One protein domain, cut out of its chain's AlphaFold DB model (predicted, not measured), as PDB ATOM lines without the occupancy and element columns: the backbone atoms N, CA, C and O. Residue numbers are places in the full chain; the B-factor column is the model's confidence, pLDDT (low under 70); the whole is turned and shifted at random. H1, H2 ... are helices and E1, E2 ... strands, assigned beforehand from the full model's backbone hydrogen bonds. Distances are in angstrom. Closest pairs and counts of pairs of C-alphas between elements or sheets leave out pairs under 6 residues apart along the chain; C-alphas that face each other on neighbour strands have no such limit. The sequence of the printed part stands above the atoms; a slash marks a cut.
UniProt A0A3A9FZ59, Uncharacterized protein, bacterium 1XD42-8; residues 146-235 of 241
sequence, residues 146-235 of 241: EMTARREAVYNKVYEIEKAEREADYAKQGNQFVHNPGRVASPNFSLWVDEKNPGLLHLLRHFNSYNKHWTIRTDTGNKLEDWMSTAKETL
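What this domain is: This is residues 146 to 235 of the 241 residues of an uncharacterized protein of bacterium 1XD42-8 (UniProt A0A3A9FZ59). A twisted sheet of four antiparallel strands has one long helix, H1, running along one face. H1 covers the sheet with residues 148 to 162 and extends past it, and residues 172 to 188 fold back from its far end to E1; short H2 packs on H1 and on the sheet near Arg 217, the last residue of E3. The 90 printed residues hold H1, E1, E2, E3, H2, E4 in that order; the sheet order is E1, E2, E3, E4, and the class is mixed, helices and strands. The whole is compact, with a radius of gyration of the C-alphas of 14.0 A, and elongated, spanning 39 by 24 by 19 A.

Where its parts are: H1, residues 146 to 171, begins with C-alpha 146 at (216.641, 147.533, 166.787) and is 37.9 A long. E1 is residues 189 to 193, 13.7 A; E2 residues 200 to 207, 22.6 A; E3 residues 210 to 217, 23.7 A. H2 is residues 224 to 229, 8.6 A. E4, residues 232 to 234, 6.5 A, ends with C-alpha 234 at (215.708, 142.449, 193.220).

How they stand to each other: H1 is on the sheet at a height of 9.6 A, over E2 and only just over E1, where 3 of its C-alphas fall; it runs along the strands, 15 degrees from E2 on the local plane. Its residues 150 to 154 alone touch H2, closest at the C-alphas of Val 154 and Leu 224, 6.6 A, at a steep tilt of 67 degrees. E1, E2 and E3 form a meander, each strand the antiparallel neighbour of the one before: N 190 and O 204 are 2.8 A apart, N 203 and O 214 2.9 A. E3 and E4 are antiparallel, with N 234 and O 213 at 2.8 A. In H1 and H2 every O i to N i+4 pair is within hydrogen-bond range.

The domain as a whole: The farthest C-alphas, Gln 173 and Lys 196, are 41.4 A apart. The printed part has no cut; the link H1 to E1 is long. Residues 179 to 186 have pLDDT under 70.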
ATOM      1  N   GLU A 146     216.686 148.975 166.560       96.25
ATOM      2  CA  GLU A 146     216.641 147.533 166.787       96.25
ATOM      3  C   GLU A 146     216.530 147.252 168.283       96.25
ATOM      4  O   GLU A 146     215.598 146.572 168.711       96.25
ATOM      5  N   MET A 147     217.415 147.835 169.094       96.31
ATOM      6  CA  MET A 147     217.355 147.690 170.546       96.31
ATOM      7  C   MET A 147     216.034 148.224 171.113       96.31
ATOM      8  O   MET A 147     215.449 147.603 172.000       96.31
ATOM      9  N   THR A 148     215.513 149.328 170.568       97.00
ATOM     10  CA  THR A 148     214.188 149.854 170.939       97.00
ATOM     11  C   THR A 148     213.086 148.825 170.687       97.00
ATOM     12  O   THR A 148     212.306 148.538 171.593       97.00
ATOM     13  N   ALA A 149     213.070 148.184 169.514       96.94
ATOM     14  CA  ALA A 149     212.085 147.151 169.193       96.94
ATOM     15  C   ALA A 149     212.172 145.938 170.139       96.94
ATOM     16  O   ALA A 149     211.145 145.388 170.543       96.94
ATOM     17  N   ARG A 150     213.385 145.539 170.555       97.56
ATOM     18  CA  ARG A 150     213.573 144.470 171.556       97.56
ATOM     19  C   ARG A 150     212.936 144.840 172.896       97.56
ATOM     20  O   ARG A 150     212.221 144.035 173.494       97.56
ATOM     21  N   ARG A 151     213.159 146.073 173.354       97.69
ATOM     22  CA  ARG A 151     212.603 146.586 174.615       97.69
ATOM     23  C   ARG A 151     211.078 146.713 174.561       97.69
ATOM     24  O   ARG A 151     210.405 146.335 175.515       97.69
ATOM     25  N   GLU A 152     210.522 147.167 173.441       96.81
ATOM     26  CA  GLU A 152     209.069 147.225 173.226       96.81
ATOM     27  C   GLU A 152     208.428 145.830 173.189       96.81
ATOM     28  O   GLU A 152     207.331 145.635 173.714       96.81
ATOM     29  N   ALA A 153     209.115 144.821 172.645       97.69
ATOM     30  CA  ALA A 153     208.647 143.439 172.709       97.69
ATOM     31  C   ALA A 153     208.577 142.922 174.160       97.69
ATOM     32  O   ALA A 153     207.590 142.281 174.533       97.69
ATOM     33  N   VAL A 154     209.576 143.246 174.995       97.88
ATOM     34  CA  VAL A 154     209.541 142.959 176.443       97.88
ATOM     35  C   VAL A 154     208.373 143.685 177.109       97.88
ATOM     36  O   VAL A 154     207.603 143.049 177.828       97.88
ATOM     37  N   TYR A 155     208.182 144.977 176.830       96.69
ATOM     38  CA  TYR A 155     207.055 145.752 177.353       96.69
ATOM     39  C   TYR A 155     205.711 145.095 177.039       96.69
ATOM     40  O   TYR A 155     204.921 144.841 177.945       96.69
ATOM     41  N   ASN A 156     205.473 144.757 175.769       96.19
ATOM     42  CA  ASN A 156     204.231 144.121 175.339       96.19
ATOM     43  C   ASN A 156     204.025 142.768 176.031       96.19
ATOM     44  O   ASN A 156     202.917 142.441 176.447       96.19
ATOM     45  N   LYS A 157     205.094 141.987 176.223       97.19
ATOM     46  CA  LYS A 157     205.002 140.712 176.940       97.19
ATOM     47  C   LYS A 157     204.635 140.895 178.411       97.19
ATOM     48  O   LYS A 157     203.782 140.161 178.909       97.19
ATOM     49  N   VAL A 158     205.265 141.848 179.095       96.31
ATOM     50  CA  VAL A 158     204.961 142.185 180.495       96.31
ATOM     51  C   VAL A 158     203.529 142.695 180.625       96.31
ATOM     52  O   VAL A 158     202.814 142.265 181.526       96.31
ATOM     53  N   TYR A 159     203.086 143.534 179.687       94.38
ATOM     54  CA  TYR A 159     201.715 144.025 179.617       94.38
ATOM     55  C   TYR A 159     200.699 142.875 179.575       94.38
ATOM     56  O   TYR A 159     199.771 142.847 180.383       94.38
ATOM     57  N   GLU A 160     200.899 141.892 178.692       94.31
ATOM     58  CA  GLU A 160     200.008 140.728 178.586       94.31
ATOM     59  C   GLU A 160     200.041 139.836 179.837       94.31
ATOM     60  O   GLU A 160     198.990 139.380 180.289       94.31
ATOM     61  N   ILE A 161     201.223 139.612 180.428       93.56
ATOM     62  CA  ILE A 161     201.354 138.870 181.695       93.56
ATOM     63  C   ILE A 161     200.541 139.562 182.787       93.56
ATOM     64  O   ILE A 161     199.739 138.930 183.472       93.56
ATOM     65  N   GLU A 162     200.724 140.869 182.941       91.56
ATOM     66  CA  GLU A 162     200.102 141.610 184.025       91.56
ATOM     67  C   GLU A 162     198.591 141.739 183.856       91.56
ATOM     68  O   GLU A 162     197.842 141.618 184.826       91.56
ATOM     69  N   LYS A 163     198.127 141.917 182.618       89.88
ATOM     70  CA  LYS A 163     196.705 141.876 182.298       89.88
ATOM     71  C   LYS A 163     196.089 140.528 182.693       89.88
ATOM     72  O   LYS A 163     195.089 140.515 183.409       89.88
ATOM     73  N   ALA A 164     196.710 139.413 182.301       91.31
ATOM     74  CA  ALA A 164     196.216 138.070 182.609       91.31
ATOM     75  C   ALA A 164     196.221 137.763 184.119       91.31
ATOM     76  O   ALA A 164     195.245 137.230 184.651       91.31
ATOM     77  N   GLU A 165     197.291 138.122 184.835       91.38
ATOM     78  CA  GLU A 165     197.385 137.929 186.289       91.38
ATOM     79  C   GLU A 165     196.326 138.744 187.044       91.38
ATOM     80  O   GLU A 165     195.705 138.233 187.978       91.38
ATOM     81  N   ARG A 166     196.059 139.982 186.612       87.19
ATOM     82  CA  ARG A 166     195.018 140.834 187.203       87.19
ATOM     83  C   ARG A 166     193.612 140.318 186.930       87.19
ATOM     84  O   ARG A 166     192.776 140.339 187.830       87.19
ATOM     85  N   GLU A 167     193.339 139.852 185.712       87.81
ATOM     86  CA  GLU A 167     192.062 139.211 185.378       87.81
ATOM     87  C   GLU A 167     191.826 137.966 186.251       87.81
ATOM     88  O   GLU A 167     190.725 137.772 186.774       87.81
ATOM     89  N   ALA A 168     192.871 137.168 186.487       89.50
ATOM     90  CA  ALA A 168     192.807 136.002 187.364       89.50
ATOM     91  C   ALA A 168     192.618 136.367 188.851       89.50
ATOM     92  O   ALA A 168     191.828 135.708 189.533       89.50
ATOM     93  N   ASP A 169     193.306 137.397 189.358       88.12
ATOM     94  CA  ASP A 169     193.114 137.924 190.721       88.12
ATOM     95  C   ASP A 169     191.671 138.420 190.906       88.12
ATOM     96  O   ASP A 169     190.991 138.034 191.858       88.12
ATOM     97  N   TYR A 170     191.149 139.170 189.931       84.44
ATOM     98  CA  TYR A 170     189.773 139.666 189.942       84.44
ATOM     99  C   TYR A 170     188.736 138.535 189.944       84.44
ATOM    100  O   TYR A 170     187.792 138.560 190.736       84.44
ATOM    101  N   ALA A 171     188.913 137.513 189.098       88.12
ATOM    102  CA  ALA A 171     188.010 136.360 189.030       88.12
ATOM    103  C   ALA A 171     187.927 135.590 190.360       88.12
ATOM    104  O   ALA A 171     186.893 135.000 190.674       88.12
ATOM    105  N   LYS A 172     189.001 135.623 191.156       90.12
ATOM    106  CA  LYS A 172     189.078 135.006 192.486       90.12
ATOM    107  C   LYS A 172     188.639 135.936 193.620       90.12
ATOM    108  O   LYS A 172     188.720 135.527 194.774       90.12
ATOM    109  N   GLN A 173     188.195 137.159 193.314       84.62
ATOM    110  CA  GLN A 173     187.955 138.218 194.304       84.62
ATOM    111  C   GLN A 173     189.187 138.476 195.192       84.62
ATOM    112  O   GLN A 173     189.065 138.787 196.376       84.62
ATOM    113  N   GLY A 174     190.380 138.301 194.621       82.69
ATOM    114  CA  GLY A 174     191.643 138.539 195.295       82.69
ATOM    115  C   GLY A 174     191.940 140.028 195.458       82.69
ATOM    116  O   GLY A 174     191.253 140.903 194.929       82.69
ATOM    117  N   ASN A 175     192.974 140.314 196.237       84.06
ATOM    118  CA  ASN A 175     193.458 141.657 196.523       84.06
ATOM    119  C   ASN A 175     194.974 141.742 196.311       84.06
ATOM    120  O   ASN A 175     195.651 142.482 197.022       84.06
ATOM    121  N   GLN A 176     195.526 140.976 195.370       83.31
ATOM    122  CA  GLN A 176     196.956 141.028 195.089       83.31
ATOM    123  C   GLN A 176     197.324 142.303 194.317       83.31
ATOM    124  O   GLN A 176     198.371 142.900 194.573       83.31
ATOM    125  N   PHE A 177     196.451 142.748 193.409       82.12
ATOM    126  CA  PHE A 177     196.655 143.951 192.601       82.12
ATOM    127  C   PHE A 177     195.695 145.078 192.993       82.12
ATOM    128  O   PHE A 177     194.604 144.852 193.521       82.12
ATOM    129  N   VAL A 178     196.090 146.320 192.701       71.12
ATOM    130  CA  VAL A 178     195.226 147.493 192.892       71.12
ATOM    131  C   VAL A 178     194.060 147.416 191.911       71.12
ATOM    132  O   VAL A 178     194.250 147.607 190.709       71.12
ATOM    133  N   HIS A 179     192.846 147.170 192.397       67.88
ATOM    134  CA  HIS A 179     191.642 147.130 191.562       67.88
ATOM    135  C   HIS A 179     191.091 148.540 191.343       67.88
ATOM    136  O   HIS A 179     190.681 149.206 192.290       67.88
ATOM    137  N   ASN A 180     191.063 149.001 190.091       62.53
ATOM    138  CA  ASN A 180     190.514 150.315 189.762       62.53
ATOM    139  C   ASN A 180     188.970 150.238 189.723       62.53
ATOM    140  O   ASN A 180     188.431 149.323 189.079       62.53
ATOM    141  N   PRO A 181     188.231 151.165 190.362       52.81
ATOM    142  CA  PRO A 181     186.774 151.221 190.264       52.81
ATOM    143  C   PRO A 181     186.381 151.599 188.829       52.81
ATOM    144  O   PRO A 181     186.367 152.763 188.448       52.81
ATOM    145  N   GLY A 182     186.123 150.589 187.999       59.69
ATOM    146  CA  GLY A 182     185.842 150.778 186.571       59.69
ATOM    147  C   GLY A 182     186.067 149.550 185.687       59.69
ATOM    148  O   GLY A 182     185.707 149.591 184.517       59.69
ATOM    149  N   ARG A 183     186.618 148.449 186.225       56.06
ATOM    150  CA  ARG A 183     186.813 147.153 185.527       56.06
ATOM    151  C   ARG A 183     187.684 147.195 184.262       56.06
ATOM    152  O   ARG A 183     187.797 146.178 183.586       56.06
ATOM    153  N   VAL A 184     188.331 148.314 183.944       57.53
ATOM    154  CA  VAL A 184     189.358 148.333 182.897       57.53
ATOM    155  C   VAL A 184     190.639 147.791 183.522       57.53
ATOM    156  O   VAL A 184     191.265 148.454 184.349       57.53
ATOM    157  N   ALA A 185     190.982 146.546 183.184       59.94
ATOM    158  CA  ALA A 185     192.220 145.891 183.589       59.94
ATOM    159  C   ALA A 185     193.404 146.511 182.833       59.94
ATOM    160  O   ALA A 185     193.966 145.906 181.925       59.94
ATOM    161  N   SER A 186     193.747 147.751 183.175       66.94
ATOM    162  CA  SER A 186     194.982 148.365 182.709       66.94
ATOM    163  C   SER A 186     196.135 147.828 183.557       66.94
ATOM    164  O   SER A 186     196.057 147.899 184.791       66.94
ATOM    165  N   PRO A 187     197.187 147.276 182.936       78.81
ATOM    166  CA  PRO A 187     198.433 146.960 183.617       78.81
ATOM    167  C   PRO A 187     198.975 148.161 184.393       78.81
ATOM    168  O   PRO A 187     198.764 149.311 184.008       78.81
ATOM    169  N   ASN A 188     199.633 147.884 185.511       84.69
ATOM    170  CA  ASN A 188     200.170 148.860 186.444       84.69
ATOM    171  C   ASN A 188     201.628 148.503 186.765       84.69
ATOM    172  O   ASN A 188     201.957 148.012 187.847       84.69
ATOM    173  N   PHE A 189     202.498 148.773 185.801       91.44
ATOM    174  CA  PHE A 189     203.936 148.611 185.941       91.44
ATOM    175  C   PHE A 189     204.660 149.785 185.290       91.44
ATOM    176  O   PHE A 189     204.128 150.454 184.403       91.44
ATOM    177  N   SER A 190     205.893 150.001 185.724       91.88
ATOM    178  CA  SER A 190     206.841 150.910 185.093       91.88
ATOM    179  C   SER A 190     207.964 150.090 184.472       91.88
ATOM    180  O   SER A 190     208.499 149.186 185.112       91.88
ATOM    181  N   LEU A 191     208.321 150.396 183.228       94.94
ATOM    182  CA  LEU A 191     209.457 149.791 182.538       94.94
ATOM    183  C   LEU A 191     210.322 150.908 181.962       94.94
ATOM    184  O   LEU A 191     209.801 151.778 181.265       94.94
ATOM    185  N   TRP A 192     211.621 150.898 182.245       94.44
ATOM    186  CA  TRP A 192     212.547 151.902 181.725       94.44
ATOM    187  C   TRP A 192     213.921 151.314 181.425       94.44
ATOM    188  O   TRP A 192     214.289 150.255 181.930       94.44
ATOM    189  N   VAL A 193     214.663 152.002 180.561       95.44
ATOM    190  CA  VAL A 193     216.041 151.660 180.196       95.44
ATOM    191  C   VAL A 193     216.982 152.152 181.291       95.44
ATOM    192  O   VAL A 193     216.825 153.281 181.754       95.44
ATOM    193  N   ASP A 194     217.932 151.313 181.699       94.38
ATOM    194  CA  ASP A 194     219.026 151.713 182.586       94.38
ATOM    195  C   ASP A 194     219.893 152.779 181.898       94.38
ATOM    196  O   ASP A 194     220.231 152.672 180.716       94.38
ATOM    197  N   GLU A 195     220.240 153.821 182.647       88.81
ATOM    198  CA  GLU A 195     220.984 154.977 182.148       88.81
ATOM    199  C   GLU A 195     222.396 154.616 181.662       88.81
ATOM    200  O   GLU A 195     222.853 155.109 180.630       88.81
ATOM    201  N   LYS A 196     223.094 153.743 182.394       90.44
ATOM    202  CA  LYS A 196     224.505 153.402 182.153       90.44
ATOM    203  C   LYS A 196     224.648 152.155 181.287       90.44
ATOM    204  O   LYS A 196     225.704 151.930 180.692       90.44
ATOM    205  N   ASN A 197     223.604 151.339 181.210       93.44
ATOM    206  CA  ASN A 197     223.577 150.101 180.456       93.44
ATOM    207  C   ASN A 197     222.321 150.012 179.575       93.44
ATOM    208  O   ASN A 197     221.323 149.414 179.975       93.44
ATOM    209  N   PRO A 198     222.391 150.475 178.314       92.31
ATOM    210  CA  PRO A 198     221.269 150.400 177.378       92.31
ATOM    211  C   PRO A 198     220.739 148.971 177.137       92.31
ATOM    212  O   PRO A 198     219.611 148.800 176.673       92.31
ATOM    213  N   GLY A 199     221.525 147.932 177.421       95.31
ATOM    214  CA  GLY A 199     221.092 146.537 177.328       95.31
ATOM    215  C   GLY A 199     220.253 146.057 178.515       95.31
ATOM    216  O   GLY A 199     219.782 144.922 178.487       95.31
ATOM    217  N   LEU A 200     220.074 146.874 179.558       96.88
ATOM    218  CA  LEU A 200     219.350 146.540 180.779       96.88
ATOM    219  C   LEU A 200     218.052 147.351 180.877       96.88
ATOM    220  O   LEU A 200     218.038 148.573 180.749       96.88
ATOM    221  N   LEU A 201     216.953 146.653 181.138       97.44
ATOM    222  CA  LEU A 201     215.668 147.227 181.499       97.44
ATOM    223  C   LEU A 201     215.413 147.029 182.988       97.44
ATOM    224  O   LEU A 201     215.655 145.947 183.527       97.44
ATOM    225  N   HIS A 202     214.834 148.040 183.615       96.44
ATOM    226  CA  HIS A 202     214.227 147.945 184.931       96.44
ATOM    227  C   HIS A 202     212.722 147.804 184.787       96.44
ATOM    228  O   HIS A 202     212.085 148.596 184.095       96.44
ATOM    229  N   LEU A 203     212.163 146.807 185.463       96.50
ATOM    230  CA  LEU A 203     210.735 146.555 185.553       96.50
ATOM    231  C   LEU A 203     210.299 146.692 187.008       96.50
ATOM    232  O   LEU A 203     210.710 145.902 187.853       96.50
ATOM    233  N   LEU A 204     209.417 147.641 187.289       94.00
ATOM    234  CA  LEU A 204     208.758 147.796 188.578       94.00
ATOM    235  C   LEU A 204     207.285 147.431 188.424       94.00
ATOM    236  O   LEU A 204     206.548 148.126 187.728       94.00
ATOM    237  N   ARG A 205     206.844 146.349 189.066       91.50
ATOM    238  CA  ARG A 205     205.426 145.955 189.068       91.50
ATOM    239  C   ARG A 205     204.782 146.359 190.385       91.50
ATOM    240  O   ARG A 205     205.368 146.148 191.453       91.50
ATOM    241  N   HIS A 206     203.579 146.919 190.304       87.81
ATOM    242  CA  HIS A 206     202.880 147.492 191.449       87.81
ATOM    243  C   HIS A 206     201.816 146.529 191.990       87.81
ATOM    244  O   HIS A 206     200.809 146.249 191.333       87.81
ATOM    245  N   PHE A 207     202.019 146.054 193.219       85.31
ATOM    246  CA  PHE A 207     201.079 145.199 193.944       85.31
ATOM    247  C   PHE A 207     200.393 145.991 195.059       85.31
ATOM    248  O   PHE A 207     200.788 147.111 195.394       85.31
ATOM    249  N   ASN A 208     199.353 145.419 195.666       83.31
ATOM    250  CA  ASN A 208     198.793 146.017 196.872       83.31
ATOM    251  C   ASN A 208     199.839 145.998 197.993       83.31
ATOM    252  O   ASN A 208     200.356 144.946 198.361       83.31
ATOM    253  N   SER A 209     200.121 147.184 198.537       81.25
ATOM    254  CA  SER A 209     201.021 147.426 199.675       81.25
ATOM    255  C   SER A 209     202.524 147.248 199.432       81.25
ATOM    256  O   SER A 209     203.293 147.569 200.334       81.25
ATOM    257  N   TYR A 210     202.971 146.784 198.264       83.81
ATOM    258  CA  TYR A 210     204.397 146.677 197.943       83.81
ATOM    259  C   TYR A 210     204.651 146.709 196.434       83.81
ATOM    260  O   TYR A 210     203.772 146.408 195.627       83.81
ATOM    261  N   ASN A 211     205.886 147.032 196.055       87.69
ATOM    262  CA  ASN A 211     206.371 146.900 194.687       87.69
ATOM    263  C   ASN A 211     207.383 145.761 194.610       87.69
ATOM    264  O   ASN A 211     208.045 145.432 195.597       87.69
ATOM    265  N   LYS A 212     207.529 145.182 193.424       90.31
ATOM    266  CA  LYS A 212     208.634 144.273 193.126       90.31
ATOM    267  C   LYS A 212     209.404 144.794 191.927       90.31
ATOM    268  O   LYS A 212     208.800 145.292 190.974       90.31
ATOM    269  N   HIS A 213     210.721 144.658 191.989       94.50
ATOM    270  CA  HIS A 213     211.635 145.124 190.959       94.50
ATOM    271  C   HIS A 213     212.317 143.948 190.281       94.50
ATOM    272  O   HIS A 213     212.749 143.005 190.941       94.50
ATOM    273  N   TRP A 214     212.437 144.024 188.964       96.62
ATOM    274  CA  TRP A 214     213.226 143.109 188.165       96.62
ATOM    275  C   TRP A 214     214.164 143.883 187.262       96.62
ATOM    276  O   TRP A 214     213.889 145.005 186.841       96.62
ATOM    277  N   THR A 215     215.249 143.217 186.903       97.25
ATOM    278  CA  THR A 215     216.099 143.623 185.788       97.25
ATOM    279  C   THR A 215     215.993 142.603 184.665       97.25
ATOM    280  O   THR A 215     215.915 141.406 184.936       97.25
ATOM    281  N   ILE A 216     215.951 143.069 183.416       98.00
ATOM    282  CA  ILE A 216     215.810 142.236 182.213       98.00
ATOM    283  C   ILE A 216     216.851 142.693 181.188       98.00
ATOM    284  O   ILE A 216     216.946 143.880 180.895       98.00
ATOM    285  N   ARG A 217     217.640 141.770 180.636       97.88
ATOM    286  CA  ARG A 217     218.618 142.041 179.575       97.88
ATOM    287  C   ARG A 217     217.970 141.903 178.196       97.88
ATOM    288  O   ARG A 217     217.353 140.884 177.901       97.88
ATOM    289  N   THR A 218     218.151 142.902 177.336       96.50
ATOM    290  CA  THR A 218     217.683 142.909 175.931       96.50
ATOM    291  C   THR A 218     218.823 142.816 174.914       96.50
ATOM    292  O   THR A 218     218.605 142.819 173.701       96.50
ATOM    293  N   ASP A 219     220.056 142.711 175.400       95.75
ATOM    294  CA  ASP A 219     221.280 142.575 174.612       95.75
ATOM    295  C   ASP A 219     221.825 141.136 174.579       95.75
ATOM    296  O   ASP A 219     222.850 140.869 173.953       95.75
ATOM    297  N   THR A 220     221.128 140.190 175.212       92.69
ATOM    298  CA  THR A 220     221.478 138.765 175.229       92.69
ATOM    299  C   THR A 220     220.512 137.951 174.376       92.69
ATOM    300  O   THR A 220     219.315 137.944 174.643       92.69
ATOM    301  N   GLY A 221     221.017 137.209 173.391       92.12
ATOM    302  CA  GLY A 221     220.159 136.436 172.487       92.12
ATOM    303  C   GLY A 221     219.382 137.316 171.500       92.12
ATOM    304  O   GLY A 221     219.584 138.529 171.432       92.12
ATOM    305  N   ASN A 222     218.506 136.690 170.711       92.44
ATOM    306  CA  ASN A 222     217.867 137.331 169.550       92.44
ATOM    307  C   ASN A 222     216.337 137.212 169.553       92.44
ATOM    308  O   ASN A 222     215.690 137.643 168.597       92.44
ATOM    309  N   LYS A 223     215.752 136.592 170.581       96.25
ATOM    310  CA  LYS A 223     214.308 136.380 170.689       96.25
ATOM    311  C   LYS A 223     213.786 136.831 172.045       96.25
ATOM    312  O   LYS A 223     214.519 136.873 173.029       96.25
ATOM    313  N   LEU A 224     212.487 137.113 172.090       96.50
ATOM    314  CA  LEU A 224     211.788 137.561 173.291       96.50
ATOM    315  C   LEU A 224     211.954 136.592 174.468       96.50
ATOM    316  O   LEU A 224     212.103 137.029 175.606       96.50
ATOM    317  N   GLU A 225     211.951 135.287 174.204       96.94
ATOM    318  CA  GLU A 225     212.124 134.257 175.227       96.94
ATOM    319  C   GLU A 225     213.503 134.341 175.890       96.94
ATOM    320  O   GLU A 225     213.596 134.202 177.110       96.94
ATOM    321  N   ASP A 226     214.547 134.632 175.107       96.69
ATOM    322  CA  ASP A 226     215.910 134.798 175.613       96.69
ATOM    323  C   ASP A 226     215.948 135.974 176.596       96.69
ATOM    324  O   ASP A 226     216.402 135.819 177.729       96.69
ATOM    325  N   TRP A 227     215.387 137.123 176.205       97.62
ATOM    326  CA  TRP A 227     215.356 138.331 177.035       97.62
ATOM    327  C   TRP A 227     214.559 138.107 178.317       97.62
ATOM    328  O   TRP A 227     215.068 138.340 179.410       97.62
ATOM    329  N   MET A 228     213.338 137.575 178.210       97.56
ATOM    330  CA  MET A 228     212.485 137.311 179.374       97.56
ATOM    331  C   MET A 228     213.110 136.299 180.343       97.56
ATOM    332  O   MET A 228     212.897 136.414 181.549       97.56
ATOM    333  N   SER A 229     213.914 135.345 179.855       96.88
ATOM    334  CA  SER A 229     214.613 134.373 180.710       96.88
ATOM    335  C   SER A 229     215.685 134.999 181.610       96.88
ATOM    336  O   SER A 229     216.056 134.413 182.625       96.88
ATOM    337  N   THR A 230     216.158 136.204 181.276       97.31
ATOM    338  CA  THR A 230     217.147 136.935 182.081       97.31
ATOM    339  C   THR A 230     216.539 137.702 183.254       97.31
ATOM    340  O   THR A 230     217.285 138.269 184.053       97.31
ATOM    341  N   ALA A 231     215.204 137.731 183.364       96.50
ATOM    342  CA  ALA A 231     214.500 138.476 184.396       96.50
ATOM    343  C   ALA A 231     214.960 138.055 185.800       96.50
ATOM    344  O   ALA A 231     214.746 136.921 186.231       96.50
ATOM    345  N   LYS A 232     215.564 138.990 186.537       96.06
ATOM    346  CA  LYS A 232     216.062 138.764 187.895       96.06
ATOM    347  C   LYS A 232     215.379 139.705 188.876       96.06
ATOM    348  O   LYS A 232     215.522 140.918 188.741       96.06
ATOM    349  N   GLU A 233     214.668 139.139 189.853       94.44
ATOM    350  CA  GLU A 233     214.027 139.906 190.929       94.44
ATOM    351  C   GLU A 233     215.092 140.483 191.867       94.44
ATOM    352  O   GLU A 233     215.982 139.766 192.337       94.44
ATOM    353  N   THR A 234     214.972 141.773 192.158       89.62
ATOM    354  CA  THR A 234     215.708 142.449 193.220       89.62
ATOM    355  C   THR A 234     214.722 142.748 194.338       89.62
ATOM    356  O   THR A 234     213.700 143.402 194.128       89.62
ATOM    357  N   LEU A 235     215.023 142.264 195.543       81.06
ATOM    358  CA  LEU A 235     214.229 142.602 196.717       81.06
ATOM    359  C   LEU A 235     214.447 144.076 197.051       81.06
ATOM    360  O   LEU A 235     215.537 144.478 197.460       81.06
TER     361      LEU A 235